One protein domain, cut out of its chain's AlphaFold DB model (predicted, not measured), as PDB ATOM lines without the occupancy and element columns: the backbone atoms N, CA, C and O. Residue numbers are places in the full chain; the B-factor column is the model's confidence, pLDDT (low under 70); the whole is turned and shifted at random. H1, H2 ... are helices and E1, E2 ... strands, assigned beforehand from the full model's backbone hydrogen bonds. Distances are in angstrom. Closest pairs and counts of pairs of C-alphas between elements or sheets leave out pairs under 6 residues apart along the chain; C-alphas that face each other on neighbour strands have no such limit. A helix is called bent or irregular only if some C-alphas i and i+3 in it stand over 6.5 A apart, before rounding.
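AT A GLANCE: This is residues 77 to 228 of the 256 residues of the protein "Delta(24)-sterol reductase" of Folsomia candida (UniProt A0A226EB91). A twisted sheet of four strands has one long helix on each face, H1 on one and H2 on the other; a looser lobe of short helices, H4 to H8, lies off the sheet, and there the chain folds back so that H8 comes near H7. Residues 154 to 161, of which 154 to 157 belong to H2, stick out. The 152 printed residues hold eight named helices and four named strands, in the order E1 H1 E2 E3 H2 E4 H3 H4 H5 H6 H7 H8. The sheet runs E2 E3 E1 E4, antiparallel throughout, and the class is mixed. The whole is only just compact, close to loose, with a radius of gyration of the C-alphas of 17.5 A and spans of 52 by 35 by 32 A.

IN THESE COORDINATES: Find C-alpha 77 at (-22.261, 18.261, 40.396), where E1, residues 77 to 84, begins its 21.9 A. Look beside it for its two neighbours in the sheet, E3, residues 113 to 122, 28.4 A, and E4, residues 165 to 170, 17.1 A; E2, residues 103 to 110, 22.5 A, is the neighbour of E3. H1 is residues 87 to 98, 16.0 A, and H2, from C-alpha 141 at (-33.115, 8.432, 37.898), runs 24.7 A to residue 157. Then come H3, 171 to 175; H4, 185 to 189; H5, 191 to 194; H6, 196 to 205, 14.2 A; H7, 210 to 216; and H8, 219 to 226, ending at (-40.354, -5.079, 20.744).

HOW THE PARTS SIT: Start at the hairpin E2 and E3, where N 105 and O 117 are 3.0 A apart, within hydrogen-bond range. E1 is the antiparallel neighbour of E3, with N 80 and O 118 within hydrogen-bond range at 2.8 A, and of E4, with N 79 and O 167 within range at 2.8 A. H1 is on one face at a height over the sheet of 9.2 A, along the strands; its closest C-alpha to E3 is Ala 90, 7.4 A from Ile 114. H2 is on the opposite face at 7.5 A, slantwise to E1 at 56 degrees on the local plane, which gives three layers, helices on both faces. H3 is on the same face as H2. E1, H1, E2 and E3, H2, E4 are split strand-helix-strand units, a strand lying between each pair; their crossovers are right-handed and left-handed. H4 and H5 only just touch, only at the corner, with 3 pairs of C-alphas within 8 A, as do H5 and H6. H7 and H8 are close but not clearly touching, Leu 214 and Leu 222 having the closest C-alphas at 7.1 A. Every O i to N i+4 pair is within range in H1, H2, H3, H4, H7 and H8; H6, irregular with C-alphas 201 and 204 at 7.6 A, has 4 of 6, and H5 is too short for one.

THE WHOLE: The C-alphas of Gly 159 and Ser 219 are farthest apart, at 53.7 A. The printed part has no cut, and its one long link is E3 to H2. The pLDDT is under 70 at residues 159 to 163 and 225 to 228.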
ATOM      1  N   ILE A  77     -21.358  17.369  41.111       96.44
ATOM      2  CA  ILE A  77     -22.261  18.261  40.396       96.44
ATOM      3  C   ILE A  77     -23.436  18.608  41.302       96.44
ATOM      4  O   ILE A  77     -24.019  17.737  41.951       96.44
ATOM      5  N   LYS A  78     -23.748  19.895  41.382       96.62
ATOM      6  CA  LYS A  78     -24.925  20.431  42.058       96.62
ATOM      7  C   LYS A  78     -26.044  20.510  41.032       96.62
ATOM      8  O   LYS A  78     -25.872  21.215  40.049       96.62
ATOM      9  N   ILE A  79     -27.166  19.841  41.276       96.50
ATOM     10  CA  ILE A  79     -28.361  19.902  40.428       96.50
ATOM     11  C   ILE A  79     -29.470  20.637  41.172       96.50
ATOM     12  O   ILE A  79     -29.848  20.255  42.280       96.50
ATOM     13  N   GLU A  80     -29.995  21.685  40.551       95.50
ATOM     14  CA  GLU A  80     -31.210  22.383  40.950       95.50
ATOM     15  C   GLU A  80     -32.406  21.852  40.158       95.50
ATOM     16  O   GLU A  80     -32.382  21.829  38.929       95.50
ATOM     17  N   TYR A  81     -33.467  21.481  40.869       95.75
ATOM     18  CA  TYR A  81     -34.712  20.976  40.301       95.75
ATOM     19  C   TYR A  81     -35.803  22.046  40.330       95.75
ATOM     20  O   TYR A  81     -36.153  22.564  41.397       95.75
ATOM     21  N   VAL A  82     -36.407  22.314  39.172       94.56
ATOM     22  CA  VAL A  82     -37.496  23.283  39.018       94.56
ATOM     23  C   VAL A  82     -38.698  22.622  38.348       94.56
ATOM     24  O   VAL A  82     -38.626  22.176  37.206       94.56
ATOM     25  N   HIS A  83     -39.824  22.580  39.065       94.88
ATOM     26  CA  HIS A  83     -41.102  22.104  38.526       94.88
ATOM     27  C   HIS A  83     -41.853  23.225  37.808       94.88
ATOM     28  O   HIS A  83     -42.173  24.253  38.424       94.88
ATOM     29  N   MET A  84     -42.188  22.972  36.547       93.38
ATOM     30  CA  MET A  84     -42.923  23.857  35.653       93.38
ATOM     31  C   MET A  84     -44.249  23.220  35.237       93.38
ATOM     32  O   MET A  84     -44.329  22.017  35.001       93.38
ATOM     33  N   THR A  85     -45.284  24.053  35.117       93.19
ATOM     34  CA  THR A  85     -46.647  23.627  34.750       93.19
ATOM     35  C   THR A  85     -47.070  24.039  33.343       93.19
ATOM     36  O   THR A  85     -48.230  23.885  32.974       93.19
ATOM     37  N   SER A  86     -46.156  24.631  32.576       93.94
ATOM     38  CA  SER A  86     -46.426  25.193  31.255       93.94
ATOM     39  C   SER A  86     -45.183  25.067  30.386       93.94
ATOM     40  O   SER A  86     -44.106  25.524  30.779       93.94
ATOM     41  N   VAL A  87     -45.339  24.463  29.205       93.88
ATOM     42  CA  VAL A  87     -44.261  24.277  28.224       93.88
ATOM     43  C   VAL A  87     -43.658  25.622  27.779       93.88
ATOM     44  O   VAL A  87     -42.440  25.767  27.892       93.88
ATOM     45  N   PRO A  88     -44.438  26.660  27.396       95.12
ATOM     46  CA  PRO A  88     -43.869  27.972  27.070       95.12
ATOM     47  C   PRO A  88     -43.046  28.593  28.206       95.12
ATOM     48  O   PRO A  88     -41.977  29.161  27.971       95.12
ATOM     49  N   ALA A  89     -43.513  28.460  29.453       94.44
ATOM     50  CA  ALA A  89     -42.785  28.965  30.615       94.44
ATOM     51  C   ALA A  89     -41.490  28.175  30.865       94.44
ATOM     52  O   ALA A  89     -40.468  28.769  31.205       94.44
ATOM     53  N   ALA A  90     -41.518  26.853  30.667       94.44
ATOM     54  CA  ALA A  90     -40.343  25.994  30.771       94.44
ATOM     55  C   ALA A  90     -39.287  26.345  29.711       94.44
ATOM     56  O   ALA A  90     -38.120  26.514  30.057       94.44
ATOM     57  N   ILE A  91     -39.697  26.545  28.453       94.44
ATOM     58  CA  ILE A  91     -38.816  26.978  27.354       94.44
ATOM     59  C   ILE A  91     -38.147  28.315  27.683       94.44
ATOM     60  O   ILE A  91     -36.932  28.463  27.531       94.44
ATOM     61  N   LYS A  92     -38.929  29.292  28.159       94.62
ATOM     62  CA  LYS A  92     -38.408  30.606  28.550       94.62
ATOM     63  C   LYS A  92     -37.353  30.478  29.651       94.62
ATOM     64  O   LYS A  92     -36.249  30.992  29.490       94.62
ATOM     65  N   LEU A  93     -37.666  29.748  30.725       93.94
ATOM     66  CA  LEU A  93     -36.742  29.552  31.843       93.94
ATOM     67  C   LEU A  93     -35.473  28.807  31.415       93.94
ATOM     68  O   LEU A  93     -34.376  29.182  31.821       93.94
ATOM     69  N   MET A  94     -35.611  27.775  30.578       93.31
ATOM     70  CA  MET A  94     -34.478  27.023  30.046       93.31
ATOM     71  C   MET A  94     -33.541  27.941  29.257       93.31
ATOM     72  O   MET A  94     -32.346  27.943  29.528       93.31
ATOM     73  N   ARG A  95     -34.069  28.793  28.364       91.56
ATOM     74  CA  ARG A  95     -33.272  29.777  27.605       91.56
ATOM     75  C   ARG A  95     -32.547  30.780  28.498       91.56
ATOM     76  O   ARG A  95     -31.382  31.080  28.251       91.56
ATOM     77  N   GLU A  96     -33.231  31.310  29.508       92.44
ATOM     78  CA  GLU A  96     -32.649  32.276  30.449       92.44
ATOM     79  C   GLU A  96     -31.480  31.660  31.223       92.44
ATOM     80  O   GLU A  96     -30.423  32.276  31.363       92.44
ATOM     81  N   ARG A  97     -31.652  30.421  31.687       92.44
ATOM     82  CA  ARG A  97     -30.673  29.711  32.514       92.44
ATOM     83  C   ARG A  97     -29.570  29.012  31.723       92.44
ATOM     84  O   ARG A  97     -28.509  28.769  32.290       92.44
ATOM     85  N   ASN A  98     -29.767  28.779  30.427       90.19
ATOM     86  CA  ASN A  98     -28.783  28.150  29.541       90.19
ATOM     87  C   ASN A  98     -27.413  28.846  29.565       90.19
ATOM     88  O   ASN A  98     -26.374  28.211  29.445       90.19
ATOM     89  N   LYS A  99     -27.416  30.171  29.747       88.19
ATOM     90  CA  LYS A  99     -26.200  30.996  29.780       88.19
ATOM     91  C   LYS A  99     -25.417  30.881  31.090       88.19
ATOM     92  O   LYS A  99     -24.235  31.198  31.111       88.19
ATOM     93  N   ASN A 100     -26.080  30.463  32.167       91.06
ATOM     94  CA  ASN A 100     -25.561  30.570  33.530       91.06
ATOM     95  C   ASN A 100     -25.224  29.214  34.160       91.06
ATOM     96  O   ASN A 100     -24.653  29.198  35.245       91.06
ATOM     97  N   HIS A 101     -25.592  28.107  33.510       94.00
ATOM     98  CA  HIS A 101     -25.385  26.759  34.031       94.00
ATOM     99  C   HIS A 101     -24.607  25.888  33.049       94.00
ATOM    100  O   HIS A 101     -24.856  25.929  31.841       94.00
ATOM    101  N   GLY A 102     -23.689  25.075  33.572       93.00
ATOM    102  CA  GLY A 102     -22.866  24.161  32.771       93.00
ATOM    103  C   GLY A 102     -23.646  22.984  32.176       93.00
ATOM    104  O   GLY A 102     -23.277  22.481  31.117       93.00
ATOM    105  N   TYR A 103     -24.735  22.576  32.828       94.94
ATOM    106  CA  TYR A 103     -25.565  21.444  32.426       94.94
ATOM    107  C   TYR A 103     -27.044  21.815  32.488       94.94
ATOM    108  O   TYR A 103     -27.504  22.387  33.479       94.94
ATOM    109  N   VAL A 104     -27.801  21.478  31.448       95.19
ATOM    110  CA  VAL A 104     -29.238  21.746  31.368       95.19
ATOM    111  C   VAL A 104     -29.949  20.514  30.827       95.19
ATOM    112  O   VAL A 104     -29.576  19.961  29.796       95.19
ATOM    113  N   GLU A 105     -30.983  20.075  31.534       94.50
ATOM    114  CA  GLU A 105     -31.782  18.904  31.176       94.50
ATOM    115  C   GLU A 105     -33.243  19.121  31.582       94.50
ATOM    116  O   GLU A 105     -33.548  19.902  32.487       94.50
ATOM    117  N   GLY A 106     -34.170  18.418  30.936       94.56
ATOM    118  CA  GLY A 106     -35.569  18.402  31.337       94.56
ATOM    119  C   GLY A 106     -36.213  17.039  31.117       94.56
ATOM    120  O   GLY A 106     -35.927  16.372  30.130       94.56
ATOM    121  N   ILE A 107     -37.102  16.643  32.027       94.94
ATOM    122  CA  ILE A 107     -37.982  15.479  31.868       94.94
ATOM    123  C   ILE A 107     -39.423  15.970  31.949       94.94
ATOM    124  O   ILE A 107     -39.810  16.615  32.926       94.94
ATOM    125  N   MET A 108     -40.217  15.661  30.929       93.69
ATOM    126  CA  MET A 108     -41.645  15.958  30.889       93.69
ATOM    127  C   MET A 108     -42.436  14.672  31.138       93.69
ATOM    128  O   MET A 108     -42.272  13.706  30.403       93.69
ATOM    129  N   TYR A 109     -43.272  14.668  32.177       91.81
ATOM    130  CA  TYR A 109     -44.181  13.561  32.509       91.81
ATOM    131  C   TYR A 109     -45.592  13.797  31.965       91.81
ATOM    132  O   TYR A 109     -46.311  12.849  31.690       91.81
ATOM    133  N   SER A 110     -45.993  15.062  31.837       92.06
ATOM    134  CA  SER A 110     -47.209  15.473  31.137       92.06
ATOM    135  C   SER A 110     -47.049  16.899  30.612       92.06
ATOM    136  O   SER A 110     -46.138  17.618  31.035       92.06
ATOM    137  N   MET A 111     -47.990  17.374  29.791       91.00
ATOM    138  CA  MET A 111     -48.040  18.772  29.327       91.00
ATOM    139  C   MET A 111     -48.076  19.814  30.465       91.00
ATOM    140  O   MET A 111     -47.854  21.004  30.227       91.00
ATOM    141  N   THR A 112     -48.347  19.382  31.701       91.56
ATOM    142  CA  THR A 112     -48.410  20.232  32.903       91.56
ATOM    143  C   THR A 112     -47.422  19.825  33.998       91.56
ATOM    144  O   THR A 112     -47.392  20.442  35.063       91.56
ATOM    145  N   ASP A 113     -46.606  18.802  33.761       93.75
ATOM    146  CA  ASP A 113     -45.643  18.284  34.723       93.75
ATOM    147  C   ASP A 113     -44.280  18.136  34.054       93.75
ATOM    148  O   ASP A 113     -43.919  17.088  33.518       93.75
ATOM    149  N   ILE A 114     -43.520  19.230  34.099       94.94
ATOM    150  CA  ILE A 114     -42.189  19.340  33.507       94.94
ATOM    151  C   ILE A 114     -41.189  19.591  34.630       94.94
ATOM    152  O   ILE A 114     -41.330  20.536  35.410       94.94
ATOM    153  N   MET A 115     -40.158  18.759  34.708       95.88
ATOM    154  CA  MET A 115     -39.040  18.923  35.628       95.88
ATOM    155  C   MET A 115     -37.812  19.382  34.866       95.88
ATOM    156  O   MET A 115     -37.221  18.607  34.121       95.88
ATOM    157  N   LEU A 116     -37.418  20.634  35.085       95.88
ATOM    158  CA  LEU A 116     -36.155  21.170  34.597       95.88
ATOM    159  C   LEU A 116     -35.063  20.958  35.641       95.88
ATOM    160  O   LEU A 116     -35.307  21.072  36.845       95.88
ATOM    161  N   MET A 117     -33.865  20.651  35.164       96.19
ATOM    162  CA  MET A 117     -32.681  20.374  35.961       96.19
ATOM    163  C   MET A 117     -31.538  21.241  35.450       96.19
ATOM    164  O   MET A 117     -31.185  21.187  34.273       96.19
ATOM    165  N   PHE A 118     -30.968  22.040  36.345       96.62
ATOM    166  CA  PHE A 118     -29.846  22.927  36.052       96.62
ATOM    167  C   PHE A 118     -28.652  22.512  36.899       96.62
ATOM    168  O   PHE A 118     -28.785  22.366  38.115       96.62
ATOM    169  N   GLY A 119     -27.511  22.278  36.262       95.50
ATOM    170  CA  GLY A 119     -26.354  21.658  36.886       95.50
ATOM    171  C   GLY A 119     -25.075  22.467  36.765       95.50
ATOM    172  O   GLY A 119     -24.786  23.005  35.701       95.50
ATOM    173  N   ASP A 120     -24.279  22.473  37.836       95.31
ATOM    174  CA  ASP A 120     -22.934  23.060  37.867       95.31
ATOM    175  C   ASP A 120     -21.955  22.182  38.646       95.31
ATOM    176  O   ASP A 120     -22.291  21.621  39.696       95.31
ATOM    177  N   THR A 121     -20.718  22.076  38.160       94.75
ATOM    178  CA  THR A 121     -19.652  21.364  38.877       94.75
ATOM    179  C   THR A 121     -19.268  22.088  40.161       94.75
ATOM    180  O   THR A 121     -19.207  23.315  40.213       94.75
ATOM    181  N   THR A 122     -18.953  21.332  41.207       94.44
ATOM    182  CA  THR A 122     -18.514  21.872  42.493       94.44
ATOM    183  C   THR A 122     -17.617  20.884  43.232       94.44
ATOM    184  O   THR A 122     -17.837  19.674  43.193       94.44
ATOM    185  N   ASP A 123     -16.632  21.403  43.960       94.44
ATOM    186  CA  ASP A 123     -15.765  20.592  44.823       94.44
ATOM    187  C   ASP A 123     -16.191  20.606  46.295       94.44
ATOM    188  O   ASP A 123     -15.716  19.787  47.083       94.44
ATOM    189  N   ASN A 124     -17.127  21.490  46.660       93.75
ATOM    190  CA  ASN A 124     -17.573  21.715  48.035       93.75
ATOM    191  C   ASN A 124     -19.072  21.398  48.182       93.75
ATOM    192  O   ASN A 124     -19.889  22.311  48.335       93.75
ATOM    193  N   PRO A 125     -19.473  20.115  48.119       95.12
ATOM    194  CA  PRO A 125     -20.872  19.746  48.247       95.12
ATOM    195  C   PRO A 125     -21.366  19.912  49.685       95.12
ATOM    196  O   PRO A 125     -20.647  19.664  50.661       95.12
ATOM    197  N   LYS A 126     -22.654  20.224  49.838       94.62
ATOM    198  CA  LYS A 126     -23.305  20.136  51.146       94.62
ATOM    199  C   LYS A 126     -23.500  18.661  51.498       94.62
ATOM    200  O   LYS A 126     -24.360  17.997  50.928       94.62
ATOM    201  N   LYS A 127     -22.718  18.151  52.458       92.00
ATOM    202  CA  LYS A 127     -22.644  16.713  52.800       92.00
ATOM    203  C   LYS A 127     -24.003  16.039  53.032       92.00
ATOM    204  O   LYS A 127     -24.184  14.900  52.620       92.00
ATOM    205  N   SER A 128     -24.965  16.734  53.644       92.44
ATOM    206  CA  SER A 128     -26.306  16.192  53.916       92.44
ATOM    207  C   SER A 128     -27.202  16.049  52.679       92.44
ATOM    208  O   SER A 128     -28.245  15.410  52.761       92.44
ATOM    209  N   GLN A 129     -26.812  16.639  51.548       93.88
ATOM    210  CA  GLN A 129     -27.553  16.631  50.282       93.88
ATOM    211  C   GLN A 129     -26.834  15.830  49.187       93.88
ATOM    212  O   GLN A 129     -27.215  15.910  48.020       93.88
ATOM    213  N   ILE A 130     -25.789  15.070  49.542       96.25
ATOM    214  CA  ILE A 130     -25.107  14.197  48.587       96.25
ATOM    215  C   ILE A 130     -25.973  12.966  48.326       96.25
ATOM    216  O   ILE A 130     -26.313  12.212  49.240       96.25
ATOM    217  N   ASN A 131     -26.285  12.736  47.058       95.00
ATOM    218  CA  ASN A 131     -27.064  11.614  46.589       95.00
ATOM    219  C   ASN A 131     -26.199  10.693  45.724       95.00
ATOM    220  O   ASN A 131     -25.765  11.041  44.631       95.00
ATOM    221  N   TYR A 132     -25.965   9.482  46.221       94.69
ATOM    222  CA  TYR A 132     -25.313   8.416  45.466       94.69
ATOM    223  C   TYR A 132     -26.373   7.664  44.647       94.69
ATOM    224  O   TYR A 132     -26.856   6.608  45.068       94.69
ATOM    225  N   ILE A 133     -26.801   8.239  43.519       92.06
ATOM    226  CA  ILE A 133     -27.896   7.707  42.680       92.06
ATOM    227  C   ILE A 133     -27.614   6.283  42.182       92.06
ATOM    228  O   ILE A 133     -28.529   5.466  42.076       92.06
ATOM    229  N   ASN A 134     -26.345   5.936  41.958       90.25
ATOM    230  CA  ASN A 134     -25.975   4.651  41.366       90.25
ATOM    231  C   ASN A 134     -25.890   3.495  42.364       90.25
ATOM    232  O   ASN A 134     -25.529   2.382  41.981       90.25
ATOM    233  N   ARG A 135     -26.266   3.701  43.632       91.88
ATOM    234  CA  ARG A 135     -26.391   2.586  44.580       91.88
ATOM    235  C   ARG A 135     -27.499   1.643  44.130       91.88
ATOM    236  O   ARG A 135     -28.615   2.067  43.856       91.88
ATOM    237  N   TRP A 136     -27.190   0.356  44.113       87.50
ATOM    238  CA  TRP A 136     -28.002  -0.704  43.519       87.50
ATOM    239  C   TRP A 136     -29.445  -0.818  44.062       87.50
ATOM    240  O   TRP A 136     -30.326  -1.262  43.335       87.50
ATOM    241  N   TYR A 137     -29.716  -0.351  45.284       88.94
ATOM    242  CA  TYR A 137     -31.055  -0.324  45.895       88.94
ATOM    243  C   TYR A 137     -31.839   0.977  45.638       88.94
ATOM    244  O   TYR A 137     -33.010   1.089  46.002       88.94
ATOM    245  N   LYS A 138     -31.202   2.010  45.072       91.19
ATOM    246  CA  LYS A 138     -31.863   3.281  44.742       91.19
ATOM    247  C   LYS A 138     -32.758   3.110  43.509       91.19
ATOM    248  O   LYS A 138     -32.404   2.315  42.631       91.19
ATOM    249  N   PRO A 139     -33.870   3.870  43.426       91.00
ATOM    250  CA  PRO A 139     -34.711   3.898  42.233       91.00
ATOM    251  C   PRO A 139     -33.935   4.438  41.027       91.00
ATOM    252  O   PRO A 139     -32.925   5.126  41.191       91.00
ATOM    253  N   PHE A 140     -34.439   4.158  39.826       91.75
ATOM    254  CA  PHE A 140     -33.938   4.774  38.601       91.75
ATOM    255  C   PHE A 140     -34.065   6.301  38.650       91.75
ATOM    256  O   PHE A 140     -34.878   6.855  39.397       91.75
ATOM    257  N   PHE A 141     -33.230   6.979  37.862       93.44
ATOM    258  CA  PHE A 141     -33.115   8.432  37.898       93.44
ATOM    259  C   PHE A 141     -34.444   9.136  37.593       93.44
ATOM    260  O   PHE A 141     -34.849   9.993  38.372       93.44
ATOM    261  N   HIS A 142     -35.182   8.732  36.554       92.69
ATOM    262  CA  HIS A 142     -36.486   9.334  36.245       92.69
ATOM    263  C   HIS A 142     -37.485   9.143  37.396       92.69
ATOM    264  O   HIS A 142     -38.070  10.114  37.859       92.69
ATOM    265  N   ASN A 143     -37.572   7.952  37.995       92.62
ATOM    266  CA  ASN A 143     -38.434   7.730  39.167       92.62
ATOM    267  C   ASN A 143     -38.042   8.603  40.365       92.62
ATOM    268  O   ASN A 143     -38.895   9.042  41.141       92.62
ATOM    269  N   MET A 144     -36.752   8.873  40.560       93.62
ATOM    270  CA  MET A 144     -36.306   9.828  41.573       93.62
ATOM    271  C   MET A 144     -36.795  11.245  41.260       93.62
ATOM    272  O   MET A 144     -37.352  11.895  42.149       93.62
ATOM    273  N   VAL A 145     -36.624  11.705  40.019       95.19
ATOM    274  CA  VAL A 145     -37.065  13.033  39.571       95.19
ATOM    275  C   VAL A 145     -38.580  13.184  39.721       95.19
ATOM    276  O   VAL A 145     -39.048  14.193  40.249       95.19
ATOM    277  N   GLU A 146     -39.354  12.161  39.365       94.44
ATOM    278  CA  GLU A 146     -40.808  12.144  39.541       94.44
ATOM    279  C   GLU A 146     -41.209  12.233  41.029       94.44
ATOM    280  O   GLU A 146     -42.117  12.976  41.413       94.44
ATOM    281  N   ASN A 147     -40.495  11.534  41.916       93.81
ATOM    282  CA  ASN A 147     -40.721  11.629  43.362       93.81
ATOM    283  C   ASN A 147     -40.397  13.027  43.915       93.81
ATOM    284  O   ASN A 147     -41.107  13.519  44.797       93.81
ATOM    285  N   ILE A 148     -39.344  13.679  43.413       94.06
ATOM    286  CA  ILE A 148     -39.008  15.070  43.760       94.06
ATOM    287  C   ILE A 148     -40.122  16.008  43.285       94.06
ATOM    288  O   ILE A 148     -40.599  16.833  44.065       94.06
ATOM    289  N   MET A 149     -40.609  15.830  42.057       94.19
ATOM    290  CA  MET A 149     -41.734  16.588  41.507       94.19
ATOM    291  C   MET A 149     -42.981  16.485  42.392       94.19
ATOM    292  O   MET A 149     -43.561  17.504  42.774       94.19
ATOM    293  N   LYS A 150     -43.366  15.265  42.789       93.44
ATOM    294  CA  LYS A 150     -44.506  15.016  43.692       93.44
ATOM    295  C   LYS A 150     -44.345  15.761  45.025       93.44
ATOM    296  O   LYS A 150     -45.300  16.382  45.500       93.44
ATOM    297  N   LYS A 151     -43.135  15.780  45.605       91.62
ATOM    298  CA  LYS A 151     -42.826  16.545  46.832       91.62
ATOM    299  C   LYS A 151     -42.930  18.057  46.622       91.62
ATOM    300  O   LYS A 151     -43.537  18.738  47.448       91.62
ATOM    301  N   LEU A 152     -42.388  18.581  45.522       90.69
ATOM    302  CA  LEU A 152     -42.461  20.006  45.182       90.69
ATOM    303  C   LEU A 152     -43.913  20.470  45.004       90.69
ATOM    304  O   LEU A 152     -44.301  21.503  45.554       90.69
ATOM    305  N   LYS A 153     -44.747  19.675  44.320       89.81
ATOM    306  CA  LYS A 153     -46.192  19.931  44.176       89.81
ATOM    307  C   LYS A 153     -46.897  19.955  45.535       89.81
ATOM    308  O   LYS A 153     -47.683  20.863  45.801       89.81
ATOM    309  N   ALA A 154     -46.600  18.993  46.411       87.38
ATOM    310  CA  ALA A 154     -47.178  18.937  47.754       87.38
ATOM    311  C   ALA A 154     -46.769  20.139  48.626       87.38
ATOM    312  O   ALA A 154     -47.593  20.648  49.384       87.38
ATOM    313  N   SER A 155     -45.529  20.617  48.498       83.31
ATOM    314  CA  SER A 155     -45.032  21.778  49.244       83.31
ATOM    315  C   SER A 155     -45.670  23.093  48.778       83.31
ATOM    316  O   SER A 155     -46.129  23.877  49.609       83.31
ATOM    317  N   LYS A 156     -45.819  23.293  47.455       80.44
ATOM    318  CA  LYS A 156     -46.535  24.453  46.882       80.44
ATOM    319  C   LYS A 156     -47.990  24.531  47.365       80.44
ATOM    320  O   LYS A 156     -48.457  25.608  47.718       80.44
ATOM    321  N   LYS A 157     -48.696  23.392  47.450       75.06
ATOM    322  CA  LYS A 157     -50.081  23.338  47.968       75.06
ATOM    323  C   LYS A 157     -50.204  23.771  49.434       75.06
ATOM    324  O   LYS A 157     -51.270  24.213  49.839       75.06
ATOM    325  N   LYS A 158     -49.131  23.658  50.222       75.12
ATOM    326  CA  LYS A 158     -49.088  24.082  51.630       75.12
ATOM    327  C   LYS A 158     -48.729  25.565  51.811       75.12
ATOM    328  O   LYS A 158     -48.476  25.982  52.935       75.12
ATOM    329  N   GLY A 159     -48.678  26.354  50.731       59.72
ATOM    330  CA  GLY A 159     -48.427  27.800  50.789       59.72
ATOM    331  C   GLY A 159     -46.991  28.195  51.150       59.72
ATOM    332  O   GLY A 159     -46.724  29.365  51.393       59.72
ATOM    333  N   SER A 160     -46.052  27.244  51.188       59.94
ATOM    334  CA  SER A 160     -44.648  27.533  51.482       59.94
ATOM    335  C   SER A 160     -43.908  27.945  50.208       59.94
ATOM    336  O   SER A 160     -43.900  27.193  49.225       59.94
ATOM    337  N   SER A 161     -43.240  29.106  50.235       55.81
ATOM    338  CA  SER A 161     -42.199  29.490  49.274       55.81
ATOM    339  C   SER A 161     -41.025  28.521  49.412       55.81
ATOM    340  O   SER A 161     -40.049  28.747  50.122       55.81
ATOM    341  N   SER A 162     -41.170  27.358  48.786       56.31
ATOM    342  CA  SER A 162     -40.195  26.289  48.931       56.31
ATOM    343  C   SER A 162     -38.915  26.712  48.214       56.31
ATOM    344  O   SER A 162     -38.995  27.086  47.040       56.31
ATOM    345  N   PRO A 163     -37.749  26.674  48.881       63.41
ATOM    346  CA  PRO A 163     -36.487  26.930  48.208       63.41
ATOM    347  C   PRO A 163     -36.296  25.929  47.056       63.41
ATOM    348  O   PRO A 163     -36.880  24.836  47.096       63.41
ATOM    349  N   PRO A 164     -35.484  26.271  46.040       76.94
ATOM    350  CA  PRO A 164     -35.137  25.335  44.979       76.94
ATOM    351  C   PRO A 164     -34.631  24.025  45.590       76.94
ATOM    352  O   PRO A 164     -33.794  24.032  46.499       76.94
ATOM    353  N   TYR A 165     -35.169  22.895  45.128       91.38
ATOM    354  CA  TYR A 165     -34.714  21.594  45.601       91.38
ATOM    355  C   TYR A 165     -33.365  21.310  44.946       91.38
ATOM    356  O   TYR A 165     -33.261  21.301  43.722       91.38
ATOM    357  N   VAL A 166     -32.332  21.134  45.766       94.88
ATOM    358  CA  VAL A 166     -30.948  20.983  45.313       94.88
ATOM    359  C   VAL A 166     -30.379  19.679  45.849       94.88
ATOM    360  O   VAL A 166     -30.475  19.407  47.048       94.88
ATOM    361  N   GLU A 167     -29.740  18.913  44.970       95.38
ATOM    362  CA  GLU A 167     -28.962  17.725  45.324       95.38
ATOM    363  C   GLU A 167     -27.550  17.809  44.747       95.38
ATOM    364  O   GLU A 167     -27.297  18.506  43.764       95.38
ATOM    365  N   TYR A 168     -26.624  17.092  45.375       97.19
ATOM    366  CA  TYR A 168     -25.250  16.966  44.907       97.19
ATOM    367  C   TYR A 168     -24.988  15.515  44.529       97.19
ATOM    368  O   TYR A 168     -25.238  14.618  45.328       97.19
ATOM    369  N   PHE A 169     -24.427  15.269  43.355       96.88
ATOM    370  CA  PHE A 169     -24.035  13.928  42.924       96.88
ATOM    371  C   PHE A 169     -22.517  13.867  42.787       96.88
ATOM    372  O   PHE A 169     -21.925  14.835  42.306       96.88
ATOM    373  N   PRO A 170     -21.852  12.760  43.164       97.12
ATOM    374  CA  PRO A 170     -20.510  12.494  42.658       97.12
ATOM    375  C   PRO A 170     -20.520  12.585  41.129       97.12
ATOM    376  O   PRO A 170     -21.460  12.101  40.497       97.12
ATOM    377  N   LEU A 171     -19.497  13.186  40.521       95.06
ATOM    378  CA  LEU A 171     -19.531  13.484  39.083       95.06
ATOM    379  C   LEU A 171     -19.752  12.222  38.228       95.06
ATOM    380  O   LEU A 171     -20.606  12.197  37.344       95.06
ATOM    381  N   ARG A 172     -19.046  11.133  38.561       93.75
ATOM    382  CA  ARG A 172     -19.236   9.822  37.923       93.75
ATOM    383  C   ARG A 172     -20.675   9.325  38.052       93.75
ATOM    384  O   ARG A 172     -21.206   8.732  37.117       93.75
ATOM    385  N   ASP A 173     -21.300   9.553  39.201       94.56
ATOM    386  CA  ASP A 173     -22.659   9.087  39.437       94.56
ATOM    387  C   ASP A 173     -23.662   9.800  38.526       94.56
ATOM    388  O   ASP A 173     -24.538   9.150  37.956       94.56
ATOM    389  N   TYR A 174     -23.477  11.105  38.325       95.00
ATOM    390  CA  TYR A 174     -24.301  11.906  37.425       95.00
ATOM    391  C   TYR A 174     -24.165  11.496  35.956       95.00
ATOM    392  O   TYR A 174     -25.177  11.312  35.279       95.00
ATOM    393  N   PHE A 175     -22.943  11.299  35.454       92.19
ATOM    394  CA  PHE A 175     -22.752  10.878  34.060       92.19
ATOM    395  C   PHE A 175     -23.288   9.468  33.785       92.19
ATOM    396  O   PHE A 175     -23.731   9.181  32.678       92.19
ATOM    397  N   HIS A 176     -23.341   8.604  34.800       91.69
ATOM    398  CA  HIS A 176     -23.906   7.256  34.681       91.69
ATOM    399  C   HIS A 176     -25.353   7.130  35.187       91.69
ATOM    400  O   HIS A 176     -25.856   6.011  35.318       91.69
ATOM    401  N   ARG A 177     -26.057   8.244  35.440       93.06
ATOM    402  CA  ARG A 177     -27.409   8.243  36.039       93.06
ATOM    403  C   ARG A 177     -28.442   7.435  35.241       93.06
ATOM    404  O   ARG A 177     -29.349   6.846  35.825       93.06
ATOM    405  N   HIS A 178     -28.272   7.344  33.921       90.56
ATOM    406  CA  HIS A 178     -29.160   6.586  33.032       90.56
ATOM    407  C   HIS A 178     -28.704   5.146  32.770       90.56
ATOM    408  O   HIS A 178     -29.478   4.366  32.217       90.56
ATOM    409  N   SER A 179     -27.493   4.749  33.181       87.62
ATOM    410  CA  SER A 179     -26.921   3.448  32.807       87.62
ATOM    411  C   SER A 179     -27.707   2.263  33.380       87.62
ATOM    412  O   SER A 179     -27.940   1.291  32.673       87.62
ATOM    413  N   ARG A 180     -28.160   2.338  34.641       85.38
ATOM    414  CA  ARG A 180     -28.896   1.234  35.296       85.38
ATOM    415  C   ARG A 180     -30.309   1.033  34.749       85.38
ATOM    416  O   ARG A 180     -30.745  -0.111  34.630       85.38
ATOM    417  N   GLY A 181     -31.002   2.136  34.466       80.75
ATOM    418  CA  GLY A 181     -32.386   2.141  33.981       80.75
ATOM    419  C   GLY A 181     -32.515   2.107  32.461       80.75
ATOM    420  O   GLY A 181     -33.629   1.964  31.962       80.75
ATOM    421  N   MET A 182     -31.400   2.237  31.727       83.94
ATOM    422  CA  MET A 182     -31.403   2.538  30.289       83.94
ATOM    423  C   MET A 182     -32.367   3.693  30.001       83.94
ATOM    424  O   MET A 182     -33.362   3.535  29.295       83.94
ATOM    425  N   PHE A 183     -32.107   4.823  30.663       83.44
ATOM    426  CA  PHE A 183     -33.082   5.894  30.865       83.44
ATOM    427  C   PHE A 183     -34.314   5.368  31.622       83.44
ATOM    428  O   PHE A 183     -34.230   5.200  32.838       83.44
ATOM    429  N   TRP A 184     -35.394   5.047  30.912       83.00
ATOM    430  CA  TRP A 184     -36.641   4.461  31.427       83.00
ATOM    431  C   TRP A 184     -36.960   3.086  30.810       83.00
ATOM    432  O   TRP A 184     -37.938   2.437  31.183       83.00
ATOM    433  N   GLN A 185     -36.138   2.599  29.874       82.25
ATOM    434  CA  GLN A 185     -36.458   1.400  29.096       82.25
ATOM    435  C   GLN A 185     -36.439   0.114  29.921       82.25
ATOM    436  O   GLN A 185     -37.227  -0.790  29.646       82.25
ATOM    437  N   ALA A 186     -35.582   0.021  30.942       80.81
ATOM    438  CA  ALA A 186     -35.559  -1.146  31.821       80.81
ATOM    439  C   ALA A 186     -36.905  -1.335  32.538       80.81
ATOM    440  O   ALA A 186     -37.431  -2.443  32.571       80.81
ATOM    441  N   GLU A 187     -37.490  -0.248  33.045       83.06
ATOM    442  CA  GLU A 187     -38.795  -0.273  33.706       83.06
ATOM    443  C   GLU A 187     -39.934  -0.523  32.714       83.06
ATOM    444  O   GLU A 187     -40.777  -1.375  32.970       83.06
ATOM    445  N   ASN A 188     -39.917   0.120  31.543       80.69
ATOM    446  CA  ASN A 188     -40.936  -0.115  30.513       80.69
ATOM    447  C   ASN A 188     -40.943  -1.563  30.002       80.69
ATOM    448  O   ASN A 188     -41.969  -2.062  29.541       80.69
ATOM    449  N   ASN A 189     -39.785  -2.224  29.979       77.50
ATOM    450  CA  ASN A 189     -39.663  -3.625  29.578       77.50
ATOM    451  C   ASN A 189     -40.031  -4.582  30.712       77.50
ATOM    452  O   ASN A 189     -40.627  -5.625  30.460       77.50
ATOM    453  N   MET A 190     -39.663  -4.246  31.947       78.69
ATOM    454  CA  MET A 190     -39.871  -5.087  33.120       78.69
ATOM    455  C   MET A 190     -40.252  -4.207  34.324       78.69
ATOM    456  O   MET A 190     -39.388  -3.877  35.141       78.69
ATOM    457  N   PRO A 191     -41.543  -3.857  34.488       80.62
ATOM    458  CA  PRO A 191     -41.993  -2.938  35.540       80.62
ATOM    459  C   PRO A 191     -41.655  -3.409  36.959       80.62
ATOM    460  O   PRO A 191     -41.446  -2.610  37.865       80.62
ATOM    461  N   LEU A 192     -41.523  -4.724  37.157       81.38
ATOM    462  CA  LEU A 192     -41.107  -5.308  38.431       81.38
ATOM    463  C   LEU A 192     -39.737  -4.782  38.909       81.38
ATOM    464  O   LEU A 192     -39.499  -4.714  40.115       81.38
ATOM    465  N   LEU A 193     -38.861  -4.364  37.988       77.81
ATOM    466  CA  LEU A 193     -37.537  -3.824  38.302       77.81
ATOM    467  C   LEU A 193     -37.589  -2.447  38.968       77.81
ATOM    468  O   LEU A 193     -36.589  -2.029  39.535       77.81
ATOM    469  N   SER A 194     -38.715  -1.727  38.960       81.31
ATOM    470  CA  SER A 194     -38.829  -0.476  39.724       81.31
ATOM    471  C   SER A 194     -39.343  -0.673  41.152       81.31
ATOM    472  O   SER A 194     -39.287   0.254  41.970       81.31
ATOM    473  N   ASN A 195     -39.779  -1.887  41.507       87.38
ATOM    474  CA  ASN A 195     -40.222  -2.207  42.858       87.38
ATOM    475  C   ASN A 195     -39.046  -2.148  43.848       87.38
ATOM    476  O   ASN A 195     -38.012  -2.786  43.657       87.38
ATOM    477  N   ARG A 196     -39.218  -1.421  44.959       85.56
ATOM    478  CA  ARG A 196     -38.161  -1.215  45.966       85.56
ATOM    479  C   ARG A 196     -37.653  -2.507  46.601       85.56
ATOM    480  O   ARG A 196     -36.467  -2.593  46.891       85.56
ATOM    481  N   ILE A 197     -38.529  -3.487  46.819       88.00
ATOM    482  CA  ILE A 197     -38.158  -4.778  47.412       88.00
ATOM    483  C   ILE A 197     -37.313  -5.561  46.410       88.00
ATOM    484  O   ILE A 197     -36.234  -6.037  46.746       88.00
ATOM    485  N   VAL A 198     -37.758  -5.621  45.156       87.50
ATOM    486  CA  VAL A 198     -37.027  -6.300  44.077       87.50
ATOM    487  C   VAL A 198     -35.667  -5.647  43.865       87.50
ATOM    488  O   VAL A 198     -34.656  -6.340  43.840       87.50
ATOM    489  N   MET A 199     -35.605  -4.317  43.828       86.69
ATOM    490  CA  MET A 199     -34.346  -3.579  43.734       86.69
ATOM    491  C   MET A 199     -33.428  -3.814  44.930       86.69
ATOM    492  O   MET A 199     -32.213  -3.864  44.761       86.69
ATOM    493  N   PHE A 200     -33.986  -4.007  46.122       88.94
ATOM    494  CA  PHE A 200     -33.214  -4.325  47.319       88.94
ATOM    495  C   PHE A 200     -32.702  -5.775  47.373       88.94
ATOM    496  O   PHE A 200     -31.769  -6.044  48.116       88.94
ATOM    497  N   PHE A 201     -33.209  -6.713  46.575       89.00
ATOM    498  CA  PHE A 201     -32.633  -8.070  46.523       89.00
ATOM    499  C   PHE A 201     -31.868  -8.364  45.228       89.00
ATOM    500  O   PHE A 201     -30.881  -9.095  45.251       89.00
ATOM    501  N   PHE A 202     -32.273  -7.754  44.114       86.25
ATOM    502  CA  PHE A 202     -31.778  -8.057  42.767       86.25
ATOM    503  C   PHE A 202     -31.198  -6.841  42.033       86.25
ATOM    504  O   PHE A 202     -30.630  -6.981  40.953       86.25
ATOM    505  N   GLY A 203     -31.270  -5.637  42.608       83.75
ATOM    506  CA  GLY A 203     -30.799  -4.411  41.953       83.75
ATOM    507  C   GLY A 203     -29.291  -4.372  41.686       83.75
ATOM    508  O   GLY A 203     -28.839  -3.588  40.853       83.75
ATOM    509  N   TRP A 204     -28.500  -5.217  42.358       85.31
ATOM    510  CA  TRP A 204     -27.056  -5.365  42.130       85.31
ATOM    511  C   TRP A 204     -26.722  -6.063  40.804       85.31
ATOM    512  O   TRP A 204     -25.594  -5.954  40.337       85.31
ATOM    513  N   MET A 205     -27.700  -6.721  40.171       82.38
ATOM    514  CA  MET A 205     -27.560  -7.300  38.831       82.38
ATOM    515  C   MET A 205     -27.645  -6.243  37.713       82.38
ATOM    516  O   MET A 205     -27.423  -6.566  36.548       82.38
ATOM    517  N   HIS A 206     -27.976  -4.986  38.040       76.81
ATOM    518  CA  HIS A 206     -28.019  -3.889  37.073       76.81
ATOM    519  C   HIS A 206     -26.647  -3.215  36.871       76.81
ATOM    520  O   HIS A 206     -25.925  -3.004  37.846       76.81
ATOM    521  N   PRO A 207     -26.338  -2.728  35.651       73.38
ATOM    522  CA  PRO A 207     -27.139  -2.848  34.432       73.38
ATOM    523  C   PRO A 207     -27.123  -4.282  33.889       73.38
ATOM    524  O   PRO A 207     -26.065  -4.889  33.749       73.38
ATOM    525  N   ILE A 208     -28.307  -4.812  33.574       73.56
ATOM    526  CA  ILE A 208     -28.421  -6.154  33.007       73.56
ATOM    527  C   ILE A 208     -27.867  -6.100  31.581       73.56
ATOM    528  O   ILE A 208     -28.216  -5.202  30.812       73.56
ATOM    529  N   ASN A 209     -27.003  -7.051  31.224       74.81
ATOM    530  CA  ASN A 209     -26.472  -7.146  29.870       74.81
ATOM    531  C   ASN A 209     -27.630  -7.366  28.880       74.81
ATOM    532  O   ASN A 209     -28.263  -8.420  28.874       74.81
ATOM    533  N   THR A 210     -27.903  -6.368  28.040       70.38
ATOM    534  CA  THR A 210     -29.013  -6.400  27.082       70.38
ATOM    535  C   THR A 210     -28.862  -7.520  26.065       70.38
ATOM    536  O   THR A 210     -29.857  -8.153  25.736       70.38
ATOM    537  N   GLN A 211     -27.644  -7.831  25.614       72.19
ATOM    538  CA  GLN A 211     -27.402  -8.947  24.694       72.19
ATOM    539  C   GLN A 211     -27.728 -10.288  25.349       72.19
ATOM    540  O   GLN A 211     -28.309 -11.159  24.709       72.19
ATOM    541  N   LEU A 212     -27.416 -10.432  26.640       75.38
ATOM    542  CA  LEU A 212     -27.769 -11.621  27.407       75.38
ATOM    543  C   LEU A 212     -29.289 -11.742  27.571       75.38
ATOM    544  O   LEU A 212     -29.840 -12.813  27.347       75.38
ATOM    545  N   VAL A 213     -29.979 -10.646  27.903       75.06
ATOM    546  CA  VAL A 213     -31.451 -10.637  27.986       75.06
ATOM    547  C   VAL A 213     -32.053 -11.020  26.644       75.06
ATOM    548  O   VAL A 213     -32.864 -11.934  26.592       75.06
ATOM    549  N   LEU A 214     -31.631 -10.378  25.554       71.94
ATOM    550  CA  LEU A 214     -32.133 -10.659  24.209       71.94
ATOM    551  C   LEU A 214     -31.853 -12.107  23.782       71.94
ATOM    552  O   LEU A 214     -32.731 -12.737  23.203       71.94
ATOM    553  N   GLY A 215     -30.672 -12.645  24.099       77.38
ATOM    554  CA  GLY A 215     -30.279 -14.015  23.758       77.38
ATOM    555  C   GLY A 215     -30.981 -15.099  24.582       77.38
ATOM    556  O   GLY A 215     -31.237 -16.182  24.066       77.38
ATOM    557  N   LEU A 216     -31.316 -14.815  25.845       81.38
ATOM    558  CA  LEU A 216     -32.040 -15.742  26.726       81.38
ATOM    559  C   LEU A 216     -33.565 -15.616  26.613       81.38
ATOM    560  O   LEU A 216     -34.290 -16.507  27.054       81.38
ATOM    561  N   THR A 217     -34.065 -14.516  26.050       79.88
ATOM    562  CA  THR A 217     -35.503 -14.269  25.910       79.88
ATOM    563  C   THR A 217     -36.063 -15.096  24.748       79.88
ATOM    564  O   THR A 217     -35.641 -14.905  23.606       79.88
ATOM    565  N   PRO A 218     -37.054 -15.978  24.984       85.06
ATOM    566  CA  PRO A 218     -37.693 -16.737  23.913       85.06
ATOM    567  C   PRO A 218     -38.278 -15.821  22.832       85.06
ATOM    568  O   PRO A 218     -38.853 -14.773  23.133       85.06
ATOM    569  N   SER A 219     -38.217 -16.237  21.566       79.88
ATOM    570  CA  SER A 219     -38.578 -15.389  20.418       79.88
ATOM    571  C   SER A 219     -40.014 -14.851  20.456       79.88
ATOM    572  O   SER A 219     -40.279 -13.779  19.914       79.88
ATOM    573  N   PHE A 220     -40.953 -15.564  21.092       81.25
ATOM    574  CA  PHE A 220     -42.329 -15.083  21.258       81.25
ATOM    575  C   PHE A 220     -42.407 -13.893  22.229       81.25
ATOM    576  O   PHE A 220     -43.098 -12.915  21.946       81.25
ATOM    577  N   LEU A 221     -41.664 -13.954  23.339       76.56
ATOM    578  CA  LEU A 221     -41.621 -12.900  24.349       76.56
ATOM    579  C   LEU A 221     -40.854 -11.694  23.810       76.56
ATOM    580  O   LEU A 221     -41.283 -10.563  23.996       76.56
ATOM    581  N   LEU A 222     -39.787 -11.935  23.046       74.12
ATOM    582  CA  LEU A 222     -39.036 -10.882  22.373       74.12
ATOM    583  C   LEU A 222     -39.906 -10.099  21.381       74.12
ATOM    584  O   LEU A 222     -39.895  -8.870  21.384       74.12
ATOM    585  N   LYS A 223     -40.707 -10.806  20.569       73.25
ATOM    586  CA  LYS A 223     -41.698 -10.168  19.694       73.25
ATOM    587  C   LYS A 223     -42.664  -9.320  20.514       73.25
ATOM    588  O   LYS A 223     -42.869  -8.173  20.160       73.25
ATOM    589  N   PHE A 224     -43.195  -9.830  21.623       73.06
ATOM    590  CA  PHE A 224     -44.083  -9.055  22.495       73.06
ATOM    591  C   PHE A 224     -43.406  -7.804  23.085       73.06
ATOM    592  O   PHE A 224     -44.008  -6.739  23.128       73.06
ATOM    593  N   MET A 225     -42.136  -7.898  23.486       69.25
ATOM    594  CA  MET A 225     -41.392  -6.774  24.065       69.25
ATOM    595  C   MET A 225     -41.056  -5.666  23.055       69.25
ATOM    596  O   MET A 225     -40.981  -4.502  23.450       69.25
ATOM    597  N   ILE A 226     -40.823  -6.016  21.784       69.31
ATOM    598  CA  ILE A 226     -40.354  -5.079  20.744       69.31
ATOM    599  C   ILE A 226     -41.500  -4.531  19.880       69.31
ATOM    600  O   ILE A 226     -41.393  -3.414  19.381       69.31
ATOM    601  N   LYS A 227     -42.594  -5.283  19.690       64.31
ATOM    602  CA  LYS A 227     -43.604  -5.004  18.651       64.31
ATOM    603  C   LYS A 227     -44.302  -3.646  18.776       64.31
ATOM    604  O   LYS A 227     -44.679  -3.092  17.750       64.31
ATOM    605  N   ASP A 228     -44.399  -3.096  19.985       69.19
ATOM    606  CA  ASP A 228     -45.216  -1.905  20.256       69.19
ATOM    607  C   ASP A 228     -44.399  -0.701  20.759       69.19
ATOM    608  O   ASP A 228     -44.949   0.223  21.357       69.19
TER     609      ASP A 228